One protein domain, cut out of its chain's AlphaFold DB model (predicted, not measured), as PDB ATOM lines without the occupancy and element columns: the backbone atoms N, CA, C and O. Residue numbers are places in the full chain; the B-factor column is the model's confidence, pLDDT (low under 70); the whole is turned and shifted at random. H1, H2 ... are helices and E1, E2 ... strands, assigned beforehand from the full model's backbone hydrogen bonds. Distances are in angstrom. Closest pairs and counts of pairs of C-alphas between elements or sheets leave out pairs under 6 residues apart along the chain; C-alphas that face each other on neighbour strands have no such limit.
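This is residues 77 to 250 of the 266 residues of the protein "Hypothetical protein" of Polarella glacialis (UniProt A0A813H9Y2). Two small antiparallel sheets stand end to end along an elongated body: a four-stranded one with H3 packed over one face, and a three-stranded one that H2 only grazes, with E1 of the second sheet running on into E2 of the first. H5 lies near the four-stranded sheet's end of the body, and its residues 209 to 213 stick out with the link up to 217. The printed part has 174 residues with five named helices and seven named strands, in the order H1 H2 E1 E2 H3 E3 E4 H4 E5 E6 H5 E7; the sheets run E2 E7 E3 E4 and E1 E5 E6, and the class is mixed, helices and strands. It is compact, with a radius of gyration of the C-alphas of 18.2 A, and spans 58 by 33 by 29 A.

Start at Ser 77, C-alpha (-35.617, -21.816, -27.042), and pass residues 77 to 90, which hold no named element. Find H1 at residues 91 to 99 and H2 at 101 to 112, 16.8 A long. Next come E1, 118 to 121, and E2, 124 to 129, 15.4 A. Find C-alpha 132 at (-48.547, -36.145, -20.779); there H3 begins and runs 15.3 A to 142. E3 is 146 to 151, 16.3 A, E4 157 to 159, H4 162 to 166, E5 174 to 178 and E6 188 to 193, 15.7 A. H5, 201 to 213, covers 17.9 A, and E7, 223 to 229, covers 20.0 A and ends at (-30.089, -27.492, -18.342).

Look first at H1 and H2, which only just touch, with 3 pairs of C-alphas within 8 A, and only at the corner; the closest C-alphas are those of Val 97 and Gly 104, 4.8 A. H2 grazes the sheet E1 E5 E6 with residues 103 to 110. E1 and E5 are antiparallel, N 120 to O 175 at 2.8 A. The hairpin E5 and E6 has N 176 to O 190 at 2.7 A. E2 and E7 show N 129 to O 223 at 2.8 A, E7 and E3 N 147 to O 228 at 2.7 A, and the hairpin E3 and E4 N 150 to O 158 at 2.8 A. H3 lies over E7, along the strands, at a height over the sheet of 9.0 A; E2, H3 and E3 form a split strand-helix-strand unit, two strands running the same way with E7 between them, and its crossover is right-handed. H4 only grazes this sheet with residues 162 to 163, and H5 is only just not on it, with 4 pairs of C-alphas within 10 A. In the five helices every O i to N i+4 pair is within hydrogen-bond range.

The C-alphas farthest apart are those of Ser 183 and Pro 215, 60.5 A. The printed part has no cut, and no link is long. Residues 86 to 92 stand free. The mean pLDDT of the printed part is 70.3, and 81 residues are under 70, among them 81 to 111 and 179 to 205.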
ATOM      1  N   SER A  77     -36.843 -21.115 -27.400       80.38
ATOM      2  CA  SER A  77     -35.617 -21.816 -27.042       80.38
ATOM      3  C   SER A  77     -34.441 -20.867 -26.906       80.38
ATOM      4  O   SER A  77     -34.355 -19.844 -27.582       80.38
ATOM      5  N   GLN A  78     -33.494 -21.247 -26.058       79.56
ATOM      6  CA  GLN A  78     -32.252 -20.518 -25.874       79.56
ATOM      7  C   GLN A  78     -31.081 -21.488 -25.850       79.56
ATOM      8  O   GLN A  78     -31.122 -22.545 -25.215       79.56
ATOM      9  N   ASP A  79     -30.010 -21.085 -26.517       78.25
ATOM     10  CA  ASP A  79     -28.724 -21.750 -26.432       78.25
ATOM     11  C   ASP A  79     -27.947 -21.293 -25.180       78.25
ATOM     12  O   ASP A  79     -28.052 -20.156 -24.722       78.25
ATOM     13  N   SER A  80     -27.143 -22.192 -24.630       75.81
ATOM     14  CA  SER A  80     -26.154 -21.910 -23.592       75.81
ATOM     15  C   SER A  80     -24.933 -21.112 -24.092       75.81
ATOM     16  O   SER A  80     -24.108 -20.694 -23.277       75.81
ATOM     17  N   HIS A  81     -24.786 -20.911 -25.410       66.38
ATOM     18  CA  HIS A  81     -23.570 -20.375 -26.027       66.38
ATOM     19  C   HIS A  81     -23.160 -18.948 -25.632       66.38
ATOM     20  O   HIS A  81     -23.944 -18.048 -25.351       66.38
ATOM     21  N   LEU A  82     -21.851 -18.748 -25.801       54.75
ATOM     22  CA  LEU A  82     -21.045 -17.545 -25.598       54.75
ATOM     23  C   LEU A  82     -21.285 -16.379 -26.561       54.75
ATOM     24  O   LEU A  82     -20.480 -15.439 -26.573       54.75
ATOM     25  N   SER A  83     -22.304 -16.417 -27.417       44.78
ATOM     26  CA  SER A  83     -22.493 -15.312 -28.350       44.78
ATOM     27  C   SER A  83     -22.794 -14.045 -27.558       44.78
ATOM     28  O   SER A  83     -23.889 -13.872 -27.025       44.78
ATOM     29  N   ALA A  84     -21.824 -13.121 -27.518       43.47
ATOM     30  CA  ALA A  84     -22.142 -11.708 -27.393       43.47
ATOM     31  C   ALA A  84     -23.316 -11.476 -28.352       43.47
ATOM     32  O   ALA A  84     -23.186 -11.876 -29.514       43.47
ATOM     33  N   PRO A  85     -24.469 -10.982 -27.877       41.59
ATOM     34  CA  PRO A  85     -25.694 -11.036 -28.654       41.59
ATOM     35  C   PRO A  85     -25.427 -10.416 -30.021       41.59
ATOM     36  O   PRO A  85     -25.081  -9.241 -30.113       41.59
ATOM     37  N   GLN A  86     -25.507 -11.238 -31.071       38.69
ATOM     38  CA  GLN A  86     -25.479 -10.742 -32.448       38.69
ATOM     39  C   GLN A  86     -26.815 -10.095 -32.820       38.69
ATOM     40  O   GLN A  86     -26.898  -9.376 -33.812       38.69
ATOM     41  N   VAL A  87     -27.844 -10.291 -31.989       38.72
ATOM     42  CA  VAL A  87     -29.024  -9.430 -31.972       38.72
ATOM     43  C   VAL A  87     -28.533  -8.010 -31.694       38.72
ATOM     44  O   VAL A  87     -27.825  -7.825 -30.697       38.72
ATOM     45  N   PRO A  88     -28.877  -7.007 -32.528       39.31
ATOM     46  CA  PRO A  88     -28.570  -5.618 -32.238       39.31
ATOM     47  C   PRO A  88     -28.990  -5.353 -30.802       39.31
ATOM     48  O   PRO A  88     -30.163  -5.472 -30.445       39.31
ATOM     49  N   SER A  89     -28.003  -5.066 -29.959       47.38
ATOM     50  CA  SER A  89     -28.112  -5.003 -28.505       47.38
ATOM     51  C   SER A  89     -29.023  -3.871 -28.010       47.38
ATOM     52  O   SER A  89     -28.929  -3.461 -26.862       47.38
ATOM     53  N   SER A  90     -29.876  -3.315 -28.865       42.38
ATOM     54  CA  SER A  90     -30.779  -2.224 -28.564       42.38
ATOM     55  C   SER A  90     -32.192  -2.698 -28.241       42.38
ATOM     56  O   SER A  90     -32.732  -2.221 -27.256       42.38
ATOM     57  N   GLU A  91     -32.810  -3.620 -28.986       43.41
ATOM     58  CA  GLU A  91     -34.254  -3.898 -28.811       43.41
ATOM     59  C   GLU A  91     -34.567  -4.834 -27.639       43.41
ATOM     60  O   GLU A  91     -35.321  -4.458 -26.738       43.41
ATOM     61  N   TRP A  92     -33.939  -6.011 -27.589       45.19
ATOM     62  CA  TRP A  92     -34.128  -6.959 -26.480       45.19
ATOM     63  C   TRP A  92     -33.651  -6.374 -25.137       45.19
ATOM     64  O   TRP A  92     -34.309  -6.495 -24.096       45.19
ATOM     65  N   TYR A  93     -32.536  -5.638 -25.173       52.03
ATOM     66  CA  TYR A  93     -32.028  -4.904 -24.017       52.03
ATOM     67  C   TYR A  93     -32.945  -3.748 -23.618       52.03
ATOM     68  O   TYR A  93     -33.191  -3.584 -22.426       52.03
ATOM     69  N   ALA A  94     -33.485  -2.968 -24.563       48.78
ATOM     70  CA  ALA A  94     -34.388  -1.862 -24.238       48.78
ATOM     71  C   ALA A  94     -35.647  -2.349 -23.519       48.78
ATOM     72  O   ALA A  94     -36.040  -1.735 -22.528       48.78
ATOM     73  N   GLN A  95     -36.240  -3.465 -23.949       49.34
ATOM     74  CA  GLN A  95     -37.412  -4.030 -23.275       49.34
ATOM     75  C   GLN A  95     -37.084  -4.512 -21.855       49.34
ATOM     76  O   GLN A  95     -37.820  -4.223 -20.909       49.34
ATOM     77  N   THR A  96     -35.943  -5.181 -21.666       49.81
ATOM     78  CA  THR A  96     -35.505  -5.630 -20.334       49.81
ATOM     79  C   THR A  96     -35.167  -4.448 -19.414       49.81
ATOM     80  O   THR A  96     -35.550  -4.437 -18.244       49.81
ATOM     81  N   VAL A  97     -34.513  -3.409 -19.943       52.16
ATOM     82  CA  VAL A  97     -34.196  -2.157 -19.234       52.16
ATOM     83  C   VAL A  97     -35.460  -1.390 -18.841       52.16
ATOM     84  O   VAL A  97     -35.530  -0.886 -17.721       52.16
ATOM     85  N   GLN A  98     -36.471  -1.336 -19.716       53.56
ATOM     86  CA  GLN A  98     -37.772  -0.725 -19.414       53.56
ATOM     87  C   GLN A  98     -38.476  -1.434 -18.253       53.56
ATOM     88  O   GLN A  98     -39.013  -0.772 -17.368       53.56
ATOM     89  N   ARG A  99     -38.432  -2.772 -18.221       51.34
ATOM     90  CA  ARG A  99     -39.031  -3.574 -17.143       51.34
ATOM     91  C   ARG A  99     -38.221  -3.536 -15.841       51.34
ATOM     92  O   ARG A  99     -38.778  -3.777 -14.774       51.34
ATOM     93  N   ARG A 100     -36.913  -3.235 -15.895       54.56
ATOM     94  CA  ARG A 100     -35.994  -3.265 -14.738       54.56
ATOM     95  C   ARG A 100     -35.124  -1.995 -14.653       54.56
ATOM     96  O   ARG A 100     -33.945  -2.019 -15.011       54.56
ATOM     97  N   PRO A 101     -35.630  -0.881 -14.095       48.78
ATOM     98  CA  PRO A 101     -34.924   0.408 -14.102       48.78
ATOM     99  C   PRO A 101     -33.583   0.415 -13.340       48.78
ATOM    100  O   PRO A 101     -32.664   1.155 -13.699       48.78
ATOM    101  N   HIS A 102     -33.416  -0.436 -12.319       54.72
ATOM    102  CA  HIS A 102     -32.130  -0.599 -11.623       54.72
ATOM    103  C   HIS A 102     -31.058  -1.263 -12.500       54.72
ATOM    104  O   HIS A 102     -29.890  -0.875 -12.436       54.72
ATOM    105  N   PHE A 103     -31.461  -2.201 -13.360       57.72
ATOM    106  CA  PHE A 103     -30.584  -2.869 -14.320       57.72
ATOM    107  C   PHE A 103     -30.079  -1.887 -15.384       57.72
ATOM    108  O   PHE A 103     -28.875  -1.803 -15.615       57.72
ATOM    109  N   GLY A 104     -30.964  -1.044 -15.932       60.91
ATOM    110  CA  GLY A 104     -30.573   0.006 -16.882       60.91
ATOM    111  C   GLY A 104     -29.529   0.982 -16.331       60.91
ATOM    112  O   GLY A 104     -28.626   1.412 -17.049       60.91
ATOM    113  N   LYS A 105     -29.603   1.304 -15.033       64.44
ATOM    114  CA  LYS A 105     -28.643   2.205 -14.378       64.44
ATOM    115  C   LYS A 105     -27.251   1.586 -14.239       64.44
ATOM    116  O   LYS A 105     -26.267   2.296 -14.446       64.44
ATOM    117  N   GLU A 106     -27.151   0.313 -13.863       61.25
ATOM    118  CA  GLU A 106     -25.856  -0.375 -13.752       61.25
ATOM    119  C   GLU A 106     -25.265  -0.675 -15.130       61.25
ATOM    120  O   GLU A 106     -24.094  -0.367 -15.362       61.25
ATOM    121  N   LEU A 107     -26.082  -1.135 -16.082       63.84
ATOM    122  CA  LEU A 107     -25.661  -1.328 -17.467       63.84
ATOM    123  C   LEU A 107     -25.073  -0.037 -18.052       63.84
ATOM    124  O   LEU A 107     -23.929  -0.030 -18.501       63.84
ATOM    125  N   GLY A 108     -25.775   1.092 -17.906       65.50
ATOM    126  CA  GLY A 108     -25.284   2.391 -18.367       65.50
ATOM    127  C   GLY A 108     -23.997   2.863 -17.672       65.50
ATOM    128  O   GLY A 108     -23.236   3.641 -18.247       65.50
ATOM    129  N   LYS A 109     -23.696   2.409 -16.444       68.19
ATOM    130  CA  LYS A 109     -22.387   2.661 -15.808       68.19
ATOM    131  C   LYS A 109     -21.289   1.810 -16.440       68.19
ATOM    132  O   LYS A 109     -20.179   2.313 -16.607       68.19
ATOM    133  N   HIS A 110     -21.576   0.554 -16.764       64.50
ATOM    134  CA  HIS A 110     -20.612  -0.367 -17.360       64.50
ATOM    135  C   HIS A 110     -20.324  -0.052 -18.832       64.50
ATOM    136  O   HIS A 110     -19.155  -0.073 -19.222       64.50
ATOM    137  N   GLU A 111     -21.338   0.343 -19.606       66.31
ATOM    138  CA  GLU A 111     -21.201   0.841 -20.982       66.31
ATOM    139  C   GLU A 111     -20.301   2.079 -21.036       66.31
ATOM    140  O   GLU A 111     -19.326   2.105 -21.784       66.31
ATOM    141  N   LYS A 112     -20.539   3.068 -20.160       70.81
ATOM    142  CA  LYS A 112     -19.682   4.266 -20.029       70.81
ATOM    143  C   LYS A 112     -18.233   3.947 -19.659       70.81
ATOM    144  O   LYS A 112     -17.349   4.766 -19.890       70.81
ATOM    145  N   ARG A 113     -17.990   2.793 -19.036       69.44
ATOM    146  CA  ARG A 113     -16.656   2.318 -18.639       69.44
ATOM    147  C   ARG A 113     -16.023   1.390 -19.676       69.44
ATOM    148  O   ARG A 113     -14.923   0.913 -19.422       69.44
ATOM    149  N   HIS A 114     -16.710   1.096 -20.783       66.75
ATOM    150  CA  HIS A 114     -16.304   0.073 -21.749       66.75
ATOM    151  C   HIS A 114     -15.978  -1.272 -21.074       66.75
ATOM    152  O   HIS A 114     -15.007  -1.945 -21.422       66.75
ATOM    153  N   SER A 115     -16.760  -1.641 -20.050       67.12
ATOM    154  CA  SER A 115     -16.558  -2.911 -19.346       67.12
ATOM    155  C   SER A 115     -16.804  -4.062 -20.311       67.12
ATOM    156  O   SER A 115     -17.791  -4.047 -21.044       67.12
ATOM    157  N   LYS A 116     -15.937  -5.077 -20.294       67.25
ATOM    158  CA  LYS A 116     -16.233  -6.319 -21.005       67.25
ATOM    159  C   LYS A 116     -17.379  -7.033 -20.280       67.25
ATOM    160  O   LYS A 116     -17.341  -7.159 -19.057       67.25
ATOM    161  N   ILE A 117     -18.370  -7.505 -21.026       69.44
ATOM    162  CA  ILE A 117     -19.564  -8.189 -20.509       69.44
ATOM    163  C   ILE A 117     -19.590  -9.588 -21.116       69.44
ATOM    164  O   ILE A 117     -19.353  -9.723 -22.314       69.44
ATOM    165  N   ALA A 118     -19.870 -10.604 -20.303       70.75
ATOM    166  CA  ALA A 118     -20.233 -11.929 -20.798       70.75
ATOM    167  C   ALA A 118     -21.677 -12.243 -20.403       70.75
ATOM    168  O   ALA A 118     -22.123 -11.860 -19.318       70.75
ATOM    169  N   LEU A 119     -22.394 -12.933 -21.287       72.88
ATOM    170  CA  LEU A 119     -23.665 -13.560 -20.956       72.88
ATOM    171  C   LEU A 119     -23.389 -15.003 -20.551       72.88
ATOM    172  O   LEU A 119     -22.696 -15.732 -21.250       72.88
ATOM    173  N   LEU A 120     -23.919 -15.372 -19.397       76.44
ATOM    174  CA  LEU A 120     -23.930 -16.719 -18.868       76.44
ATOM    175  C   LEU A 120     -25.349 -17.258 -19.028       76.44
ATOM    176  O   LEU A 120     -26.261 -16.779 -18.349       76.44
ATOM    177  N   GLN A 121     -25.543 -18.206 -19.939       78.81
ATOM    178  CA  GLN A 121     -26.863 -18.705 -20.319       78.81
ATOM    179  C   GLN A 121     -26.986 -20.199 -20.040       78.81
ATOM    180  O   GLN A 121     -26.047 -20.967 -20.245       78.81
ATOM    181  N   ARG A 122     -28.155 -20.606 -19.550       82.81
ATOM    182  CA  ARG A 122     -28.583 -22.006 -19.609       82.81
ATOM    183  C   ARG A 122     -29.218 -22.250 -20.964       82.81
ATOM    184  O   ARG A 122     -29.891 -21.361 -21.497       82.81
ATOM    185  N   SER A 123     -29.042 -23.460 -21.477       86.25
ATOM    186  CA  SER A 123     -29.892 -23.910 -22.567       86.25
ATOM    187  C   SER A 123     -31.265 -24.269 -22.016       86.25
ATOM    188  O   SER A 123     -31.353 -24.937 -20.979       86.25
ATOM    189  N   TYR A 124     -32.315 -23.821 -22.699       85.88
ATOM    190  CA  TYR A 124     -33.681 -24.234 -22.420       85.88
ATOM    191  C   TYR A 124     -34.482 -24.374 -23.712       85.88
ATOM    192  O   TYR A 124     -34.143 -23.789 -24.744       85.88
ATOM    193  N   ILE A 125     -35.575 -25.117 -23.616       86.81
ATOM    194  CA  ILE A 125     -36.584 -25.239 -24.658       86.81
ATOM    195  C   ILE A 125     -37.975 -25.271 -24.021       86.81
ATOM    196  O   ILE A 125     -38.197 -25.937 -23.008       86.81
ATOM    197  N   GLU A 126     -38.900 -24.520 -24.607       85.81
ATOM    198  CA  GLU A 126     -40.328 -24.561 -24.308       85.81
ATOM    199  C   GLU A 126     -41.051 -25.228 -25.473       85.81
ATOM    200  O   GLU A 126     -40.820 -24.893 -26.642       85.81
ATOM    201  N   MET A 127     -41.928 -26.178 -25.167       89.50
ATOM    202  CA  MET A 127     -42.648 -26.927 -26.182       89.50
ATOM    203  C   MET A 127     -44.059 -27.310 -25.746       89.50
ATOM    204  O   MET A 127     -44.333 -27.512 -24.567       89.50
ATOM    205  N   VAL A 128     -44.943 -27.484 -26.722       89.81
ATOM    206  CA  VAL A 128     -46.223 -28.172 -26.556       89.81
ATOM    207  C   VAL A 128     -46.054 -29.624 -26.994       89.81
ATOM    208  O   VAL A 128     -45.631 -29.900 -28.121       89.81
ATOM    209  N   CYS A 129     -46.406 -30.545 -26.104       92.81
ATOM    210  CA  CYS A 129     -46.452 -31.984 -26.336       92.81
ATOM    211  C   CYS A 129     -47.885 -32.432 -26.664       92.81
ATOM    212  O   CYS A 129     -48.861 -31.833 -26.208       92.81
ATOM    213  N   GLN A 130     -48.024 -33.523 -27.417       92.25
ATOM    214  CA  GLN A 130     -49.315 -34.123 -27.784       92.25
ATOM    215  C   GLN A 130     -50.078 -34.678 -26.570       92.25
ATOM    216  O   GLN A 130     -51.307 -34.783 -26.578       92.25
ATOM    217  N   GLY A 131     -49.350 -35.033 -25.512       92.62
ATOM    218  CA  GLY A 131     -49.895 -35.651 -24.314       92.62
ATOM    219  C   GLY A 131     -48.897 -35.690 -23.168       92.62
ATOM    220  O   GLY A 131     -47.694 -35.535 -23.382       92.62
ATOM    221  N   GLU A 132     -49.399 -35.951 -21.959       93.38
ATOM    222  CA  GLU A 132     -48.547 -36.145 -20.779       93.38
ATOM    223  C   GLU A 132     -47.566 -37.309 -20.975       93.38
ATOM    224  O   GLU A 132     -46.414 -37.186 -20.589       93.38
ATOM    225  N   GLU A 133     -47.971 -38.402 -21.625       95.31
ATOM    226  CA  GLU A 133     -47.085 -39.544 -21.900       95.31
ATOM    227  C   GLU A 133     -45.846 -39.140 -22.715       95.31
ATOM    228  O   GLU A 133     -44.725 -39.455 -22.325       95.31
ATOM    229  N   GLN A 134     -46.026 -38.353 -23.782       96.12
ATOM    230  CA  GLN A 134     -44.907 -37.822 -24.563       96.12
ATOM    231  C   GLN A 134     -44.017 -36.912 -23.706       96.12
ATOM    232  O   GLN A 134     -42.794 -37.019 -23.756       96.12
ATOM    233  N   ALA A 135     -44.614 -36.044 -22.886       95.69
ATOM    234  CA  ALA A 135     -43.847 -35.188 -21.988       95.69
ATOM    235  C   ALA A 135     -43.037 -36.001 -20.963       95.69
ATOM    236  O   ALA A 135     -41.913 -35.627 -20.642       95.69
ATOM    237  N   ARG A 136     -43.563 -37.134 -20.477       96.31
ATOM    238  CA  ARG A 136     -42.849 -38.039 -19.562       96.31
ATOM    239  C   ARG A 136     -41.639 -38.686 -20.206       96.31
ATOM    240  O   ARG A 136     -40.587 -38.689 -19.581       96.31
ATOM    241  N   ILE A 137     -41.778 -39.166 -21.440       97.69
ATOM    242  CA  ILE A 137     -40.664 -39.727 -22.215       97.69
ATOM    243  C   ILE A 137     -39.527 -38.702 -22.313       97.69
ATOM    244  O   ILE A 137     -38.376 -39.011 -22.012       97.69
ATOM    245  N   ILE A 138     -39.872 -37.452 -22.638       97.56
ATOM    246  CA  ILE A 138     -38.903 -36.354 -22.701       97.56
ATOM    247  C   ILE A 138     -38.269 -36.096 -21.328       97.56
ATOM    248  O   ILE A 138     -37.048 -36.000 -21.232       97.56
ATOM    249  N   ILE A 139     -39.077 -35.987 -20.268       96.19
ATOM    250  CA  ILE A 139     -38.592 -35.748 -18.901       96.19
ATOM    251  C   ILE A 139     -37.623 -36.851 -18.476       96.19
ATOM    252  O   ILE A 139     -36.540 -36.544 -17.993       96.19
ATOM    253  N   ASP A 140     -37.970 -38.120 -18.673       96.62
ATOM    254  CA  ASP A 140     -37.131 -39.244 -18.263       96.62
ATOM    255  C   ASP A 140     -35.782 -39.270 -18.991       96.62
ATOM    256  O   ASP A 140     -34.776 -39.634 -18.380       96.62
ATOM    257  N   ALA A 141     -35.731 -38.805 -20.241       97.06
ATOM    258  CA  ALA A 141     -34.494 -38.699 -21.008       97.06
ATOM    259  C   ALA A 141     -33.546 -37.590 -20.513       97.06
ATOM    260  O   ALA A 141     -32.334 -37.678 -20.709       97.06
ATOM    261  N   VAL A 142     -34.074 -36.540 -19.872       95.06
ATOM    262  CA  VAL A 142     -33.300 -35.332 -19.521       95.06
ATOM    263  C   VAL A 142     -33.201 -35.054 -18.020       95.06
ATOM    264  O   VAL A 142     -32.390 -34.223 -17.608       95.06
ATOM    265  N   ARG A 143     -34.002 -35.724 -17.181       92.38
ATOM    266  CA  ARG A 143     -34.169 -35.417 -15.744       92.38
ATOM    267  C   ARG A 143     -32.877 -35.431 -14.929       92.38
ATOM    268  O   ARG A 143     -32.796 -34.733 -13.923       92.38
ATOM    269  N   ASP A 144     -31.875 -36.193 -15.359       91.38
ATOM    270  CA  ASP A 144     -30.608 -36.323 -14.634       91.38
ATOM    271  C   ASP A 144     -29.727 -35.067 -14.761       91.38
ATOM    272  O   ASP A 144     -28.850 -34.848 -13.928       91.38
ATOM    273  N   PHE A 145     -29.955 -34.229 -15.778       91.38
ATOM    274  CA  PHE A 145     -29.142 -33.036 -16.050       91.38
ATOM    275  C   PHE A 145     -29.963 -31.794 -16.421       91.38
ATOM    276  O   PHE A 145     -29.396 -30.749 -16.753       91.38
ATOM    277  N   CYS A 146     -31.292 -31.871 -16.339       90.50
ATOM    278  CA  CYS A 146     -32.197 -30.753 -16.571       90.50
ATOM    279  C   CYS A 146     -33.181 -30.547 -15.419       90.50
ATOM    280  O   CYS A 146     -33.538 -31.458 -14.678       90.50
ATOM    281  N   PHE A 147     -33.640 -29.312 -15.314       87.81
ATOM    282  CA  PHE A 147     -34.865 -28.917 -14.650       87.81
ATOM    283  C   PHE A 147     -36.022 -28.967 -15.644       87.81
ATOM    284  O   PHE A 147     -35.824 -28.750 -16.842       87.81
ATOM    285  N   TYR A 148     -37.229 -29.209 -15.144       87.88
ATOM    286  CA  TYR A 148     -38.435 -29.208 -15.959       87.88
ATOM    287  C   TYR A 148     -39.639 -28.611 -15.235       87.88
ATOM    288  O   TYR A 148     -39.710 -28.613 -14.000       87.88
ATOM    289  N   VAL A 149     -40.595 -28.157 -16.044       86.25
ATOM    290  CA  VAL A 149     -41.956 -27.798 -15.645       86.25
ATOM    291  C   VAL A 149     -42.924 -28.388 -16.661       86.25
ATOM    292  O   VAL A 149     -42.831 -28.094 -17.849       86.25
ATOM    293  N   LEU A 150     -43.859 -29.200 -16.187       88.25
ATOM    294  CA  LEU A 150     -44.956 -29.759 -16.964       88.25
ATOM    295  C   LEU A 150     -46.265 -29.084 -16.552       88.25
ATOM    296  O   LEU A 150     -46.732 -29.266 -15.427       88.25
ATOM    297  N   THR A 151     -46.888 -28.364 -17.480       84.19
ATOM    298  CA  THR A 151     -48.187 -27.707 -17.298       84.19
ATOM    299  C   THR A 151     -49.262 -28.463 -18.076       84.19
ATOM    300  O   THR A 151     -49.239 -28.531 -19.306       84.19
ATOM    301  N   ARG A 152     -50.234 -29.033 -17.357       84.56
ATOM    302  CA  ARG A 152     -51.378 -29.758 -17.947       84.56
ATOM    303  C   ARG A 152     -52.482 -28.782 -18.391       84.56
ATOM    304  O   ARG A 152     -52.537 -27.677 -17.853       84.56
ATOM    305  N   PRO A 153     -53.436 -29.188 -19.259       77.25
ATOM    306  CA  PRO A 153     -54.544 -28.332 -19.712       77.25
ATOM    307  C   PRO A 153     -55.357 -27.686 -18.590       77.25
ATOM    308  O   PRO A 153     -55.828 -26.564 -18.721       77.25
ATOM    309  N   ALA A 154     -55.508 -28.388 -17.465       78.06
ATOM    310  CA  ALA A 154     -56.221 -27.884 -16.295       78.06
ATOM    311  C   ALA A 154     -55.445 -26.797 -15.517       78.06
ATOM    312  O   ALA A 154     -55.903 -26.363 -14.464       78.06
ATOM    313  N   GLY A 155     -54.253 -26.408 -15.979       74.12
ATOM    314  CA  GLY A 155     -53.362 -25.452 -15.318       74.12
ATOM    315  C   GLY A 155     -52.531 -26.049 -14.180       74.12
ATOM    316  O   GLY A 155     -51.720 -25.352 -13.580       74.12
ATOM    317  N   THR A 156     -52.692 -27.339 -13.867       82.31
ATOM    318  CA  THR A 156     -51.887 -28.003 -12.833       82.31
ATOM    319  C   THR A 156     -50.451 -28.189 -13.308       82.31
ATOM    320  O   THR A 156     -50.230 -28.796 -14.363       82.31
ATOM    321  N   GLN A 157     -49.503 -27.736 -12.494       82.94
ATOM    322  CA  GLN A 157     -48.074 -27.812 -12.770       82.94
ATOM    323  C   GLN A 157     -47.404 -28.931 -11.975       82.94
ATOM    324  O   GLN A 157     -47.768 -29.219 -10.834       82.94
ATOM    325  N   GLU A 158     -46.409 -29.551 -12.591       86.31
ATOM    326  CA  GLU A 158     -45.445 -30.424 -11.942       86.31
ATOM    327  C   GLU A 158     -44.039 -29.957 -12.291       86.31
ATOM    328  O   GLU A 158     -43.745 -29.687 -13.451       86.31
ATOM    329  N   CYS A 159     -43.165 -29.904 -11.295       81.69
ATOM    330  CA  CYS A 159     -41.847 -29.321 -11.446       81.69
ATOM    331  C   CYS A 159     -40.757 -30.232 -10.883       81.69
ATOM    332  O   CYS A 159     -40.957 -30.892  -9.864       81.69
ATOM    333  N   SER A 160     -39.568 -30.190 -11.488       80.62
ATOM    334  CA  SER A 160     -38.340 -30.667 -10.833       80.62
ATOM    335  C   SER A 160     -38.030 -29.836  -9.575       80.62
ATOM    336  O   SER A 160     -38.411 -28.667  -9.513       80.62
ATOM    337  N   GLY A 161     -37.315 -30.404  -8.592       65.06
ATOM    338  CA  GLY A 161     -37.095 -29.847  -7.237       65.06
ATOM    339  C   GLY A 161     -36.399 -28.479  -7.117       65.06
ATOM    340  O   GLY A 161     -36.123 -28.017  -6.016       65.06
ATOM    341  N   ILE A 162     -36.143 -27.786  -8.223       57.28
ATOM    342  CA  ILE A 162     -35.521 -26.460  -8.238       57.28
ATOM    343  C   ILE A 162     -36.341 -25.366  -7.529       57.28
ATOM    344  O   ILE A 162     -35.779 -24.388  -7.033       57.28
ATOM    345  N   TYR A 163     -37.663 -25.521  -7.434       52.03
ATOM    346  CA  TYR A 163     -38.503 -24.557  -6.711       52.03
ATOM    347  C   TYR A 163     -38.178 -24.520  -5.221       52.03
ATOM    348  O   TYR A 163     -38.240 -23.453  -4.609       52.03
ATOM    349  N   ASP A 164     -37.761 -25.656  -4.665       46.03
ATOM    350  CA  ASP A 164     -37.401 -25.767  -3.257       46.03
ATOM    351  C   ASP A 164     -35.989 -25.211  -2.985       46.03
ATOM    352  O   ASP A 164     -35.731 -24.677  -1.906       46.03
ATOM    353  N   GLU A 165     -35.075 -25.281  -3.963       41.75
ATOM    354  CA  GLU A 165     -33.672 -24.872  -3.794       41.75
ATOM    355  C   GLU A 165     -33.414 -23.382  -4.044       41.75
ATOM    356  O   GLU A 165     -32.561 -22.786  -3.382       41.75
ATOM    357  N   LEU A 166     -34.129 -22.753  -4.983       43.19
ATOM    358  CA  LEU A 166     -33.840 -21.364  -5.350       43.19
ATOM    359  C   LEU A 166     -34.514 -20.323  -4.455       43.19
ATOM    360  O   LEU A 166     -34.089 -19.170  -4.476       43.19
ATOM    361  N   ASN A 167     -35.514 -20.701  -3.647       40.25
ATOM    362  CA  ASN A 167     -36.254 -19.794  -2.752       40.25
ATOM    363  C   ASN A 167     -36.704 -18.486  -3.451       40.25
ATOM    364  O   ASN A 167     -36.818 -17.419  -2.841       40.25
ATOM    365  N   THR A 168     -36.904 -18.567  -4.765       44.44
ATOM    366  CA  THR A 168     -37.318 -17.494  -5.659       44.44
ATOM    367  C   THR A 168     -38.333 -18.071  -6.629       44.44
ATOM    368  O   THR A 168     -38.156 -19.174  -7.134       44.44
ATOM    369  N   GLU A 169     -39.357 -17.293  -6.972       47.44
ATOM    370  CA  GLU A 169     -40.376 -17.631  -7.984       47.44
ATOM    371  C   GLU A 169     -39.794 -17.781  -9.415       47.44
ATOM    372  O   GLU A 169     -40.530 -17.825 -10.397       47.44
ATOM    373  N   ALA A 170     -38.463 -17.811  -9.570       50.38
ATOM    374  CA  ALA A 170     -37.781 -17.768 -10.853       50.38
ATOM    375  C   ALA A 170     -36.408 -18.453 -10.860       50.38
ATOM    376  O   ALA A 170     -35.566 -18.191 -10.001       50.38
ATOM    377  N   LEU A 171     -36.169 -19.242 -11.909       54.81
ATOM    378  CA  LEU A 171     -34.876 -19.795 -12.300       54.81
ATOM    379  C   LEU A 171     -34.035 -18.751 -13.057       54.81
ATOM    380  O   LEU A 171     -34.549 -18.165 -14.014       54.81
ATOM    381  N   PRO A 172     -32.754 -18.513 -12.705       62.03
ATOM    382  CA  PRO A 172     -31.893 -17.641 -13.500       62.03
ATOM    383  C   PRO A 172     -31.514 -18.317 -14.829       62.03
ATOM    384  O   PRO A 172     -30.657 -19.202 -14.852       62.03
ATOM    385  N   LEU A 173     -32.121 -17.879 -15.941       70.06
ATOM    386  CA  LEU A 173     -31.832 -18.405 -17.291       70.06
ATOM    387  C   LEU A 173     -30.639 -17.712 -17.946       70.06
ATOM    388  O   LEU A 173     -29.828 -18.358 -18.607       70.06
ATOM    389  N   THR A 174     -30.520 -16.403 -17.724       69.88
ATOM    390  CA  THR A 174     -29.447 -15.567 -18.262       69.88
ATOM    391  C   THR A 174     -28.899 -14.671 -17.165       69.88
ATOM    392  O   THR A 174     -29.625 -13.894 -16.539       69.88
ATOM    393  N   THR A 175     -27.589 -14.746 -16.958       70.94
ATOM    394  CA  THR A 175     -26.840 -13.914 -16.017       70.94
ATOM    395  C   THR A 175     -25.775 -13.126 -16.769       70.94
ATOM    396  O   THR A 175     -24.939 -13.687 -17.464       70.94
ATOM    397  N   MET A 176     -25.769 -11.807 -16.622       70.50
ATOM    398  CA  MET A 176     -24.670 -10.959 -17.068       70.50
ATOM    399  C   MET A 176     -23.534 -11.003 -16.059       70.50
ATOM    400  O   MET A 176     -23.737 -10.745 -14.871       70.50
ATOM    401  N   VAL A 177     -22.333 -11.288 -16.550       69.62
ATOM    402  CA  VAL A 177     -21.111 -11.346 -15.754       69.62
ATOM    403  C   VAL A 177     -20.214 -10.168 -16.114       69.62
ATOM    404  O   VAL A 177     -19.798 -10.000 -17.265       69.62
ATOM    405  N   PHE A 178     -19.892  -9.370 -15.098       70.94
ATOM    406  CA  PHE A 178     -18.927  -8.282 -15.162       70.94
ATOM    407  C   PHE A 178     -17.690  -8.687 -14.348       70.94
ATOM    408  O   PHE A 178     -17.751  -8.738 -13.116       70.94
ATOM    409  N   PRO A 179     -16.543  -8.947 -14.990       64.12
ATOM    410  CA  PRO A 179     -15.370  -9.525 -14.337       64.12
ATOM    411  C   PRO A 179     -14.547  -8.484 -13.544       64.12
ATOM    412  O   PRO A 179     -13.345  -8.655 -13.426       64.12
ATOM    413  N   GLU A 180     -15.144  -7.370 -13.082       63.84
ATOM    414  CA  GLU A 180     -14.488  -6.057 -12.877       63.84
ATOM    415  C   GLU A 180     -12.976  -6.063 -12.535       63.84
ATOM    416  O   GLU A 180     -12.510  -6.578 -11.525       63.84
ATOM    417  N   LEU A 181     -12.234  -5.320 -13.367       52.31
ATOM    418  CA  LEU A 181     -10.774  -5.168 -13.476       52.31
ATOM    419  C   LEU A 181     -10.026  -4.586 -12.250       52.31
ATOM    420  O   LEU A 181      -8.841  -4.271 -12.364       52.31
ATOM    421  N   ARG A 182     -10.669  -4.371 -11.092       54.03
ATOM    422  CA  ARG A 182      -9.993  -3.795  -9.910       54.03
ATOM    423  C   ARG A 182      -9.549  -4.903  -8.962       54.03
ATOM    424  O   ARG A 182     -10.389  -5.593  -8.393       54.03
ATOM    425  N   SER A 183      -8.233  -5.025  -8.749       50.59
ATOM    426  CA  SER A 183      -7.654  -6.038  -7.858       50.59
ATOM    427  C   SER A 183      -8.363  -6.056  -6.499       50.59
ATOM    428  O   SER A 183      -8.378  -5.044  -5.793       50.59
ATOM    429  N   GLY A 184      -8.936  -7.204  -6.136       54.84
ATOM    430  CA  GLY A 184      -9.521  -7.443  -4.815       54.84
ATOM    431  C   GLY A 184     -11.020  -7.169  -4.671       54.84
ATOM    432  O   GLY A 184     -11.515  -7.240  -3.549       54.84
ATOM    433  N   ARG A 185     -11.763  -6.871  -5.748       58.31
ATOM    434  CA  ARG A 185     -13.238  -6.866  -5.703       58.31
ATOM    435  C   ARG A 185     -13.816  -8.123  -6.352       58.31
ATOM    436  O   ARG A 185     -13.270  -8.569  -7.357       58.31
ATOM    437  N   PRO A 186     -14.898  -8.692  -5.790       58.91
ATOM    438  CA  PRO A 186     -15.578  -9.806  -6.420       58.91
ATOM    439  C   PRO A 186     -16.244  -9.355  -7.733       58.91
ATOM    440  O   PRO A 186     -16.559  -8.171  -7.892       58.91
ATOM    441  N   PRO A 187     -16.478 -10.293  -8.660       65.19
ATOM    442  CA  PRO A 187     -17.192 -10.039  -9.905       65.19
ATOM    443  C   PRO A 187     -18.623  -9.594  -9.611       65.19
ATOM    444  O   PRO A 187     -19.219  -9.999  -8.610       65.19
ATOM    445  N   VAL A 188     -19.184  -8.769 -10.492       66.12
ATOM    446  CA  VAL A 188     -20.585  -8.359 -10.378       66.12
ATOM    447  C   VAL A 188     -21.414  -9.222 -11.316       66.12
ATOM    448  O   VAL A 188     -21.135  -9.298 -12.513       66.12
ATOM    449  N   HIS A 189     -22.436  -9.867 -10.766       68.06
ATOM    450  CA  HIS A 189     -23.367 -10.708 -11.506       68.06
ATOM    451  C   HIS A 189     -24.752 -10.070 -11.479       68.06
ATOM    452  O   HIS A 189     -25.231  -9.673 -10.417       68.06
ATOM    453  N   PHE A 190     -25.397  -9.983 -12.639       64.25
ATOM    454  CA  PHE A 190     -26.776  -9.518 -12.752       64.25
ATOM    455  C   PHE A 190     -27.616 -10.565 -13.459       64.25
ATOM    456  O   PHE A 190     -27.397 -10.849 -14.633       64.25
ATOM    457  N   THR A 191     -28.617 -11.104 -12.777       63.72
ATOM    458  CA  THR A 191     -29.599 -11.986 -13.407       63.72
ATOM    459  C   THR A 191     -30.545 -11.148 -14.266       63.72
ATOM    460  O   THR A 191     -31.281 -10.291 -13.767       63.72
ATOM    461  N   VAL A 192     -30.482 -11.363 -15.579       56.44
ATOM    462  CA  VAL A 192     -31.209 -10.581 -16.588       56.44
ATOM    463  C   VAL A 192     -32.621 -11.117 -16.747       56.44
ATOM    464  O   VAL A 192     -33.586 -10.355 -16.703       56.44
ATOM    465  N   THR A 193     -32.748 -12.435 -16.850       58.94
ATOM    466  CA  THR A 193     -34.024 -13.123 -17.003       58.94
ATOM    467  C   THR A 193     -34.322 -13.913 -15.734       58.94
ATOM    468  O   THR A 193     -33.799 -14.997 -15.496       58.94
ATOM    469  N   ASN A 194     -35.192 -13.328 -14.913       53.03
ATOM    470  CA  ASN A 194     -36.238 -14.137 -14.297       53.03
ATOM    471  C   ASN A 194     -37.359 -14.031 -15.312       53.03
ATOM    472  O   ASN A 194     -37.692 -12.889 -15.611       53.03
ATOM    473  N   MET A 195     -37.848 -15.123 -15.877       48.75
ATOM    474  CA  MET A 195     -39.248 -15.335 -16.262       48.75
ATOM    475  C   MET A 195     -39.278 -16.525 -17.211       48.75
ATOM    476  O   MET A 195     -38.728 -16.493 -18.310       48.75
ATOM    477  N   PHE A 196     -39.916 -17.571 -16.717       49.41
ATOM    478  CA  PHE A 196     -40.466 -18.653 -17.499       49.41
ATOM    479  C   PHE A 196     -41.562 -18.075 -18.401       49.41
ATOM    480  O   PHE A 196     -42.537 -17.528 -17.881       49.41
ATOM    481  N   ARG A 197     -41.453 -18.212 -19.723       44.97
ATOM    482  CA  ARG A 197     -42.680 -18.277 -20.522       44.97
ATOM    483  C   ARG A 197     -43.349 -19.623 -20.195       44.97
ATOM    484  O   ARG A 197     -42.656 -20.615 -19.981       44.97
ATOM    485  N   GLY A 198     -44.661 -19.608 -19.957       43.50
ATOM    486  CA  GLY A 198     -45.440 -20.819 -19.652       43.50
ATOM    487  C   GLY A 198     -45.680 -21.150 -18.170       43.50
ATOM    488  O   GLY A 198     -46.285 -22.182 -17.879       43.50
ATOM    489  N   MET A 199     -45.268 -20.290 -17.228       44.44
ATOM    490  CA  MET A 199     -45.632 -20.450 -15.808       44.44
ATOM    491  C   MET A 199     -46.459 -19.318 -15.203       44.44
ATOM    492  O   MET A 199     -47.154 -19.552 -14.213       44.44
ATOM    493  N   GLY A 200     -46.371 -18.103 -15.744       49.53
ATOM    494  CA  GLY A 200     -47.271 -17.026 -15.357       49.53
ATOM    495  C   GLY A 200     -48.638 -17.236 -15.999       49.53
ATOM    496  O   GLY A 200     -48.741 -17.746 -17.117       49.53
ATOM    497  N   ALA A 201     -49.700 -16.866 -15.280       55.44
ATOM    498  CA  ALA A 201     -51.064 -16.967 -15.794       55.44
ATOM    499  C   ALA A 201     -51.211 -16.234 -17.140       55.44
ATOM    500  O   ALA A 201     -51.847 -16.758 -18.045       55.44
ATOM    501  N   GLU A 202     -50.543 -15.087 -17.301       58.88
ATOM    502  CA  GLU A 202     -50.567 -14.286 -18.529       58.88
ATOM    503  C   GLU A 202     -49.902 -14.996 -19.720       58.88
ATOM    504  O   GLU A 202     -50.441 -14.973 -20.823       58.88
ATOM    505  N   GLU A 203     -48.753 -15.655 -19.531       60.56
ATOM    506  CA  GLU A 203     -48.079 -16.385 -20.610       60.56
ATOM    507  C   GLU A 203     -48.825 -17.664 -21.002       60.56
ATOM    508  O   GLU A 203     -48.883 -18.000 -22.185       60.56
ATOM    509  N   VAL A 204     -49.426 -18.359 -20.030       60.31
ATOM    510  CA  VAL A 204     -50.294 -19.514 -20.307       60.31
ATOM    511  C   VAL A 204     -51.555 -19.064 -21.044       60.31
ATOM    512  O   VAL A 204     -51.948 -19.703 -22.016       60.31
ATOM    513  N   GLU A 205     -52.163 -17.948 -20.637       67.19
ATOM    514  CA  GLU A 205     -53.301 -17.353 -21.340       67.19
ATOM    515  C   GLU A 205     -52.932 -16.907 -22.761       67.19
ATOM    516  O   GLU A 205     -53.712 -17.150 -23.680       67.19
ATOM    517  N   ASP A 206     -51.755 -16.307 -22.984       70.25
ATOM    518  CA  ASP A 206     -51.311 -15.930 -24.333       70.25
ATOM    519  C   ASP A 206     -51.081 -17.153 -25.221       70.25
ATOM    520  O   ASP A 206     -51.536 -17.166 -26.368       70.25
ATOM    521  N   LEU A 207     -50.431 -18.193 -24.684       68.62
ATOM    522  CA  LEU A 207     -50.256 -19.463 -25.380       68.62
ATOM    523  C   LEU A 207     -51.624 -20.042 -25.747       68.62
ATOM    524  O   LEU A 207     -51.894 -20.216 -26.930       68.62
ATOM    525  N   VAL A 208     -52.521 -20.250 -24.777       70.62
ATOM    526  CA  VAL A 208     -53.876 -20.780 -25.021       70.62
ATOM    527  C   VAL A 208     -54.626 -19.933 -26.047       70.62
ATOM    528  O   VAL A 208     -55.176 -20.478 -26.996       70.62
ATOM    529  N   ARG A 209     -54.570 -18.602 -25.949       76.56
ATOM    530  CA  ARG A 209     -55.197 -17.689 -26.914       76.56
ATOM    531  C   ARG A 209     -54.646 -17.872 -28.331       76.56
ATOM    532  O   ARG A 209     -55.420 -17.833 -29.289       76.56
ATOM    533  N   ARG A 210     -53.327 -18.031 -28.494       71.88
ATOM    534  CA  ARG A 210     -52.688 -18.307 -29.796       71.88
ATOM    535  C   ARG A 210     -53.085 -19.685 -30.325       71.88
ATOM    536  O   ARG A 210     -53.409 -19.789 -31.507       71.88
ATOM    537  N   LEU A 211     -53.113 -20.701 -29.461       72.38
ATOM    538  CA  LEU A 211     -53.563 -22.052 -29.801       72.38
ATOM    539  C   LEU A 211     -55.034 -22.023 -30.272       72.38
ATOM    540  O   LEU A 211     -55.325 -22.514 -31.358       72.38
ATOM    541  N   ASP A 212     -55.929 -21.353 -29.542       74.00
ATOM    542  CA  ASP A 212     -57.359 -21.216 -29.870       74.00
ATOM    543  C   ASP A 212     -57.621 -20.406 -31.150       74.00
ATOM    544  O   ASP A 212     -58.641 -20.581 -31.817       74.00
ATOM    545  N   SER A 213     -56.709 -19.494 -31.499       77.00
ATOM    546  CA  SER A 213     -56.821 -18.659 -32.703       77.00
ATOM    547  C   SER A 213     -56.346 -19.369 -33.975       77.00
ATOM    548  O   SER A 213     -56.563 -18.854 -35.076       77.00
ATOM    549  N   MET A 214     -55.681 -20.522 -33.853       74.75
ATOM    550  CA  MET A 214     -55.203 -21.276 -35.007       74.75
ATOM    551  C   MET A 214     -56.350 -22.042 -35.684       74.75
ATOM    552  O   MET A 214     -57.151 -22.684 -35.009       74.75
ATOM    553  N   PRO A 215     -56.422 -22.065 -37.028       76.44
ATOM    554  CA  PRO A 215     -57.435 -22.819 -37.771       76.44
ATOM    555  C   PRO A 215     -57.128 -24.333 -37.824       76.44
ATOM    556  O   PRO A 215     -57.347 -24.982 -38.848       76.44
ATOM    557  N   CYS A 216     -56.597 -24.897 -36.738       80.25
ATOM    558  CA  CYS A 216     -56.209 -26.297 -36.592       80.25
ATOM    559  C   CYS A 216     -56.702 -26.848 -35.240       80.25
ATOM    560  O   CYS A 216     -57.272 -26.123 -34.427       80.25
ATOM    561  N   THR A 217     -56.544 -28.149 -35.019       83.62
ATOM    562  CA  THR A 217     -56.995 -28.843 -33.807       83.62
ATOM    563  C   THR A 217     -55.817 -29.406 -33.018       83.62
ATOM    564  O   THR A 217     -54.856 -29.915 -33.598       83.62
ATOM    565  N   TYR A 218     -55.909 -29.318 -31.690       82.31
ATOM    566  CA  TYR A 218     -54.981 -29.951 -30.752       82.31
ATOM    567  C   TYR A 218     -55.605 -31.222 -30.165       82.31
ATOM    568  O   TYR A 218     -56.825 -31.264 -29.966       82.31
ATOM    569  N   PRO A 219     -54.799 -32.243 -29.820       84.12
ATOM    570  CA  PRO A 219     -55.262 -33.340 -28.978       84.12
ATOM    571  C   PRO A 219     -55.782 -32.784 -27.652       84.12
ATOM    572  O   PRO A 219     -55.115 -31.955 -27.049       84.12
ATOM    573  N   SER A 220     -56.914 -33.263 -27.135       81.69
ATOM    574  CA  SER A 220     -57.458 -32.790 -25.844       81.69
ATOM    575  C   SER A 220     -56.516 -33.006 -24.650       81.69
ATOM    576  O   SER A 220     -56.713 -32.425 -23.586       81.69
ATOM    577  N   THR A 221     -55.507 -33.856 -24.827       85.19
ATOM    578  CA  THR A 221     -54.490 -34.220 -23.842       85.19
ATOM    579  C   THR A 221     -53.220 -33.380 -23.915       85.19
ATOM    580  O   THR A 221     -52.308 -33.666 -23.144       85.19
ATOM    581  N   PHE A 222     -53.123 -32.403 -24.828       88.50
ATOM    582  CA  PHE A 222     -51.896 -31.625 -25.027       88.50
ATOM    583  C   PHE A 222     -51.373 -31.037 -23.711       88.50
ATOM    584  O   PHE A 222     -52.136 -30.759 -22.795       88.50
ATOM    585  N   CYS A 223     -50.070 -30.830 -23.585       87.81
ATOM    586  CA  CYS A 223     -49.507 -30.173 -22.405       87.81
ATOM    587  C   CYS A 223     -48.320 -29.301 -22.797       87.81
ATOM    588  O   CYS A 223     -47.733 -29.501 -23.857       87.81
ATOM    589  N   SER A 224     -47.995 -28.318 -21.960       87.31
ATOM    590  CA  SER A 224     -46.782 -27.520 -22.126       87.31
ATOM    591  C   SER A 224     -45.671 -28.121 -21.274       87.31
ATOM    592  O   SER A 224     -45.881 -28.436 -20.100       87.31
ATOM    593  N   LEU A 225     -44.505 -28.305 -21.878       89.81
ATOM    594  CA  LEU A 225     -43.298 -28.776 -21.231       89.81
ATOM    595  C   LEU A 225     -42.195 -27.745 -21.436       89.81
ATOM    596  O   LEU A 225     -41.847 -27.370 -22.555       89.81
ATOM    597  N   TRP A 226     -41.603 -27.335 -20.329       88.12
ATOM    598  CA  TRP A 226     -40.412 -26.513 -20.307       88.12
ATOM    599  C   TRP A 226     -39.257 -27.328 -19.737       88.12
ATOM    600  O   TRP A 226     -39.414 -27.970 -18.697       88.12
ATOM    601  N   VAL A 227     -38.104 -27.304 -20.404       89.88
ATOM    602  CA  VAL A 227     -36.891 -28.021 -19.987       89.88
ATOM    603  C   VAL A 227     -35.703 -27.075 -20.026       89.88
ATOM    604  O   VAL A 227     -35.534 -26.328 -20.988       89.88
ATOM    605  N   CYS A 228     -34.851 -27.121 -19.005       87.94
ATOM    606  CA  CYS A 228     -33.665 -26.282 -18.903       87.94
ATOM    607  C   CYS A 228     -32.506 -27.017 -18.253       87.94
ATOM    608  O   CYS A 228     -32.654 -27.649 -17.217       87.94
ATOM    609  N   THR A 229     -31.330 -26.885 -18.837       88.94
ATOM    610  CA  THR A 229     -30.089 -27.492 -18.342       88.94
ATOM    611  C   THR A 229     -29.755 -27.062 -16.910       88.94
ATOM    612  O   THR A 229     -29.957 -25.905 -16.538       88.94
ATOM    613  N   GLN A 230     -29.228 -27.991 -16.099       86.81
ATOM    614  CA  GLN A 230     -28.740 -27.743 -14.731       86.81
ATOM    615  C   GLN A 230     -27.399 -27.004 -14.685       86.81
ATOM    616  O   GLN A 230     -27.084 -26.337 -13.691       86.81
ATOM    617  N   GLU A 231     -26.664 -27.024 -15.784       86.50
ATOM    618  CA  GLU A 231     -25.394 -26.338 -15.935       86.50
ATOM    619  C   GLU A 231     -25.559 -25.115 -16.837       86.50
ATOM    620  O   GLU A 231     -26.384 -25.097 -17.751       86.50
ATOM    621  N   PHE A 232     -24.780 -24.070 -16.580       83.50
ATOM    622  CA  PHE A 232     -24.652 -22.974 -17.536       83.50
ATOM    623  C   PHE A 232     -23.634 -23.330 -18.619       83.50
ATOM    624  O   PHE A 232     -22.704 -24.092 -18.361       83.50
ATOM    625  N   GLY A 233     -23.748 -22.719 -19.797       81.44
ATOM    626  CA  GLY A 233     -22.727 -22.843 -20.835       81.44
ATOM    627  C   GLY A 233     -21.350 -22.310 -20.405       81.44
ATOM    628  O   GLY A 233     -21.217 -21.671 -19.349       81.44
ATOM    629  N   PRO A 234     -20.307 -22.565 -21.216       79.44
ATOM    630  CA  PRO A 234     -18.951 -22.092 -20.951       79.44
ATOM    631  C   PRO A 234     -18.896 -20.557 -20.865       79.44
ATOM    632  O   PRO A 234     -19.650 -19.871 -21.547       79.44
ATOM    633  N   LEU A 235     -17.975 -20.013 -20.065       75.31
ATOM    634  CA  LEU A 235     -17.622 -18.586 -20.031       75.31
ATOM    635  C   LEU A 235     -16.300 -18.324 -20.773       75.31
ATOM    636  O   LEU A 235     -15.470 -19.230 -20.857       75.31
ATOM    637  N   PRO A 236     -16.050 -17.099 -21.285       72.38
ATOM    638  CA  PRO A 236     -14.745 -16.763 -21.842       72.38
ATOM    639  C   PRO A 236     -13.658 -16.813 -20.761       72.38
ATOM    640  O   PRO A 236     -13.927 -16.531 -19.591       72.38
ATOM    641  N   ASP A 237     -12.413 -17.080 -21.158       71.62
ATOM    642  CA  ASP A 237     -11.281 -17.125 -20.229       71.62
ATOM    643  C   ASP A 237     -11.204 -15.874 -19.334       71.62
ATOM    644  O   ASP A 237     -11.271 -14.729 -19.796       71.62
ATOM    645  N   GLY A 238     -11.048 -16.103 -18.027       68.81
ATOM    646  CA  GLY A 238     -10.967 -15.049 -17.013       68.81
ATOM    647  C   GLY A 238     -12.316 -14.526 -16.509       68.81
ATOM    648  O   GLY A 238     -12.323 -13.667 -15.625       68.81
ATOM    649  N   TYR A 239     -13.443 -15.041 -17.012       73.12
ATOM    650  CA  TYR A 239     -14.761 -14.772 -16.442       73.12
ATOM    651  C   TYR A 239     -15.127 -15.825 -15.389       73.12
ATOM    652  O   TYR A 239     -15.123 -17.020 -15.675       73.12
ATOM    653  N   PRO A 240     -15.461 -15.401 -14.167       75.44
ATOM    654  CA  PRO A 240     -15.844 -16.310 -13.100       75.44
ATOM    655  C   PRO A 240     -17.330 -16.660 -13.167       75.44
ATOM    656  O   PRO A 240     -18.174 -15.818 -13.479       75.44
ATOM    657  N   TYR A 241     -17.643 -17.895 -12.791       75.88
ATOM    658  CA  TYR A 241     -19.010 -18.330 -12.538       75.88
ATOM    659  C   TYR A 241     -19.523 -17.763 -11.205       75.88
ATOM    660  O   TYR A 241     -18.736 -17.622 -10.262       75.88
ATOM    661  N   PRO A 242     -20.829 -17.456 -11.088       72.00
ATOM    662  CA  PRO A 242     -21.440 -17.187  -9.794       72.00
ATOM    663  C   PRO A 242     -21.217 -18.363  -8.830       72.00
ATOM    664  O   PRO A 242     -21.248 -19.531  -9.230       72.00
ATOM    665  N   LEU A 243     -21.010 -18.065  -7.547       69.88
ATOM    666  CA  LEU A 243     -20.866 -19.092  -6.510       69.88
ATOM    667  C   LEU A 243     -22.071 -20.045  -6.511       69.88
ATOM    668  O   LEU A 243     -23.212 -19.596  -6.587       69.88
ATOM    669  N   GLY A 244     -21.808 -21.350  -6.403       69.56
ATOM    670  CA  GLY A 244     -22.850 -22.383  -6.375       69.56
ATOM    671  C   GLY A 244     -23.449 -22.732  -7.739       69.56
ATOM    672  O   GLY A 244     -24.405 -23.496  -7.789       69.56
ATOM    673  N   THR A 245     -22.908 -22.207  -8.844       73.44
ATOM    674  CA  THR A 245     -23.347 -22.590 -10.194       73.44
ATOM    675  C   THR A 245     -22.437 -23.655 -10.797       73.44
ATOM    676  O   THR A 245     -21.215 -23.588 -10.664       73.44
ATOM    677  N   ALA A 246     -23.045 -24.643 -11.455       75.75
ATOM    678  CA  ALA A 246     -22.332 -25.649 -12.227       75.75
ATOM    679  C   ALA A 246     -22.038 -25.118 -13.639       75.75
ATOM    680  O   ALA A 246     -22.902 -24.510 -14.282       75.75
ATOM    681  N   ALA A 247     -20.804 -25.332 -14.090       80.62
ATOM    682  CA  ALA A 247     -20.331 -24.979 -15.420       80.62
ATOM    683  C   ALA A 247     -20.364 -26.224 -16.306       80.62
ATOM    684  O   ALA A 247     -19.686 -27.204 -16.002       80.62
ATOM    685  N   GLY A 248     -21.135 -26.159 -17.383       78.31
ATOM    686  CA  GLY A 248     -21.221 -27.206 -18.385       78.31
ATOM    687  C   GLY A 248     -20.193 -27.010 -19.486       78.31
ATOM    688  O   GLY A 248     -19.545 -25.965 -19.606       78.31
ATOM    689  N   ASP A 249     -20.033 -28.041 -20.306       82.75
ATOM    690  CA  ASP A 249     -19.215 -27.946 -21.510       82.75
ATOM    691  C   ASP A 249     -19.966 -27.254 -22.661       82.75
ATOM    692  O   ASP A 249     -21.168 -26.991 -22.605       82.75
ATOM    693  N   ALA A 250     -19.240 -26.960 -23.741       76.50
ATOM    694  CA  ALA A 250     -19.798 -26.323 -24.934       76.50
ATOM    695  C   ALA A 250     -20.904 -27.148 -25.622       76.50
ATOM    696  O   ALA A 250     -21.594 -26.623 -26.488       76.50
TER     697      ALA A 250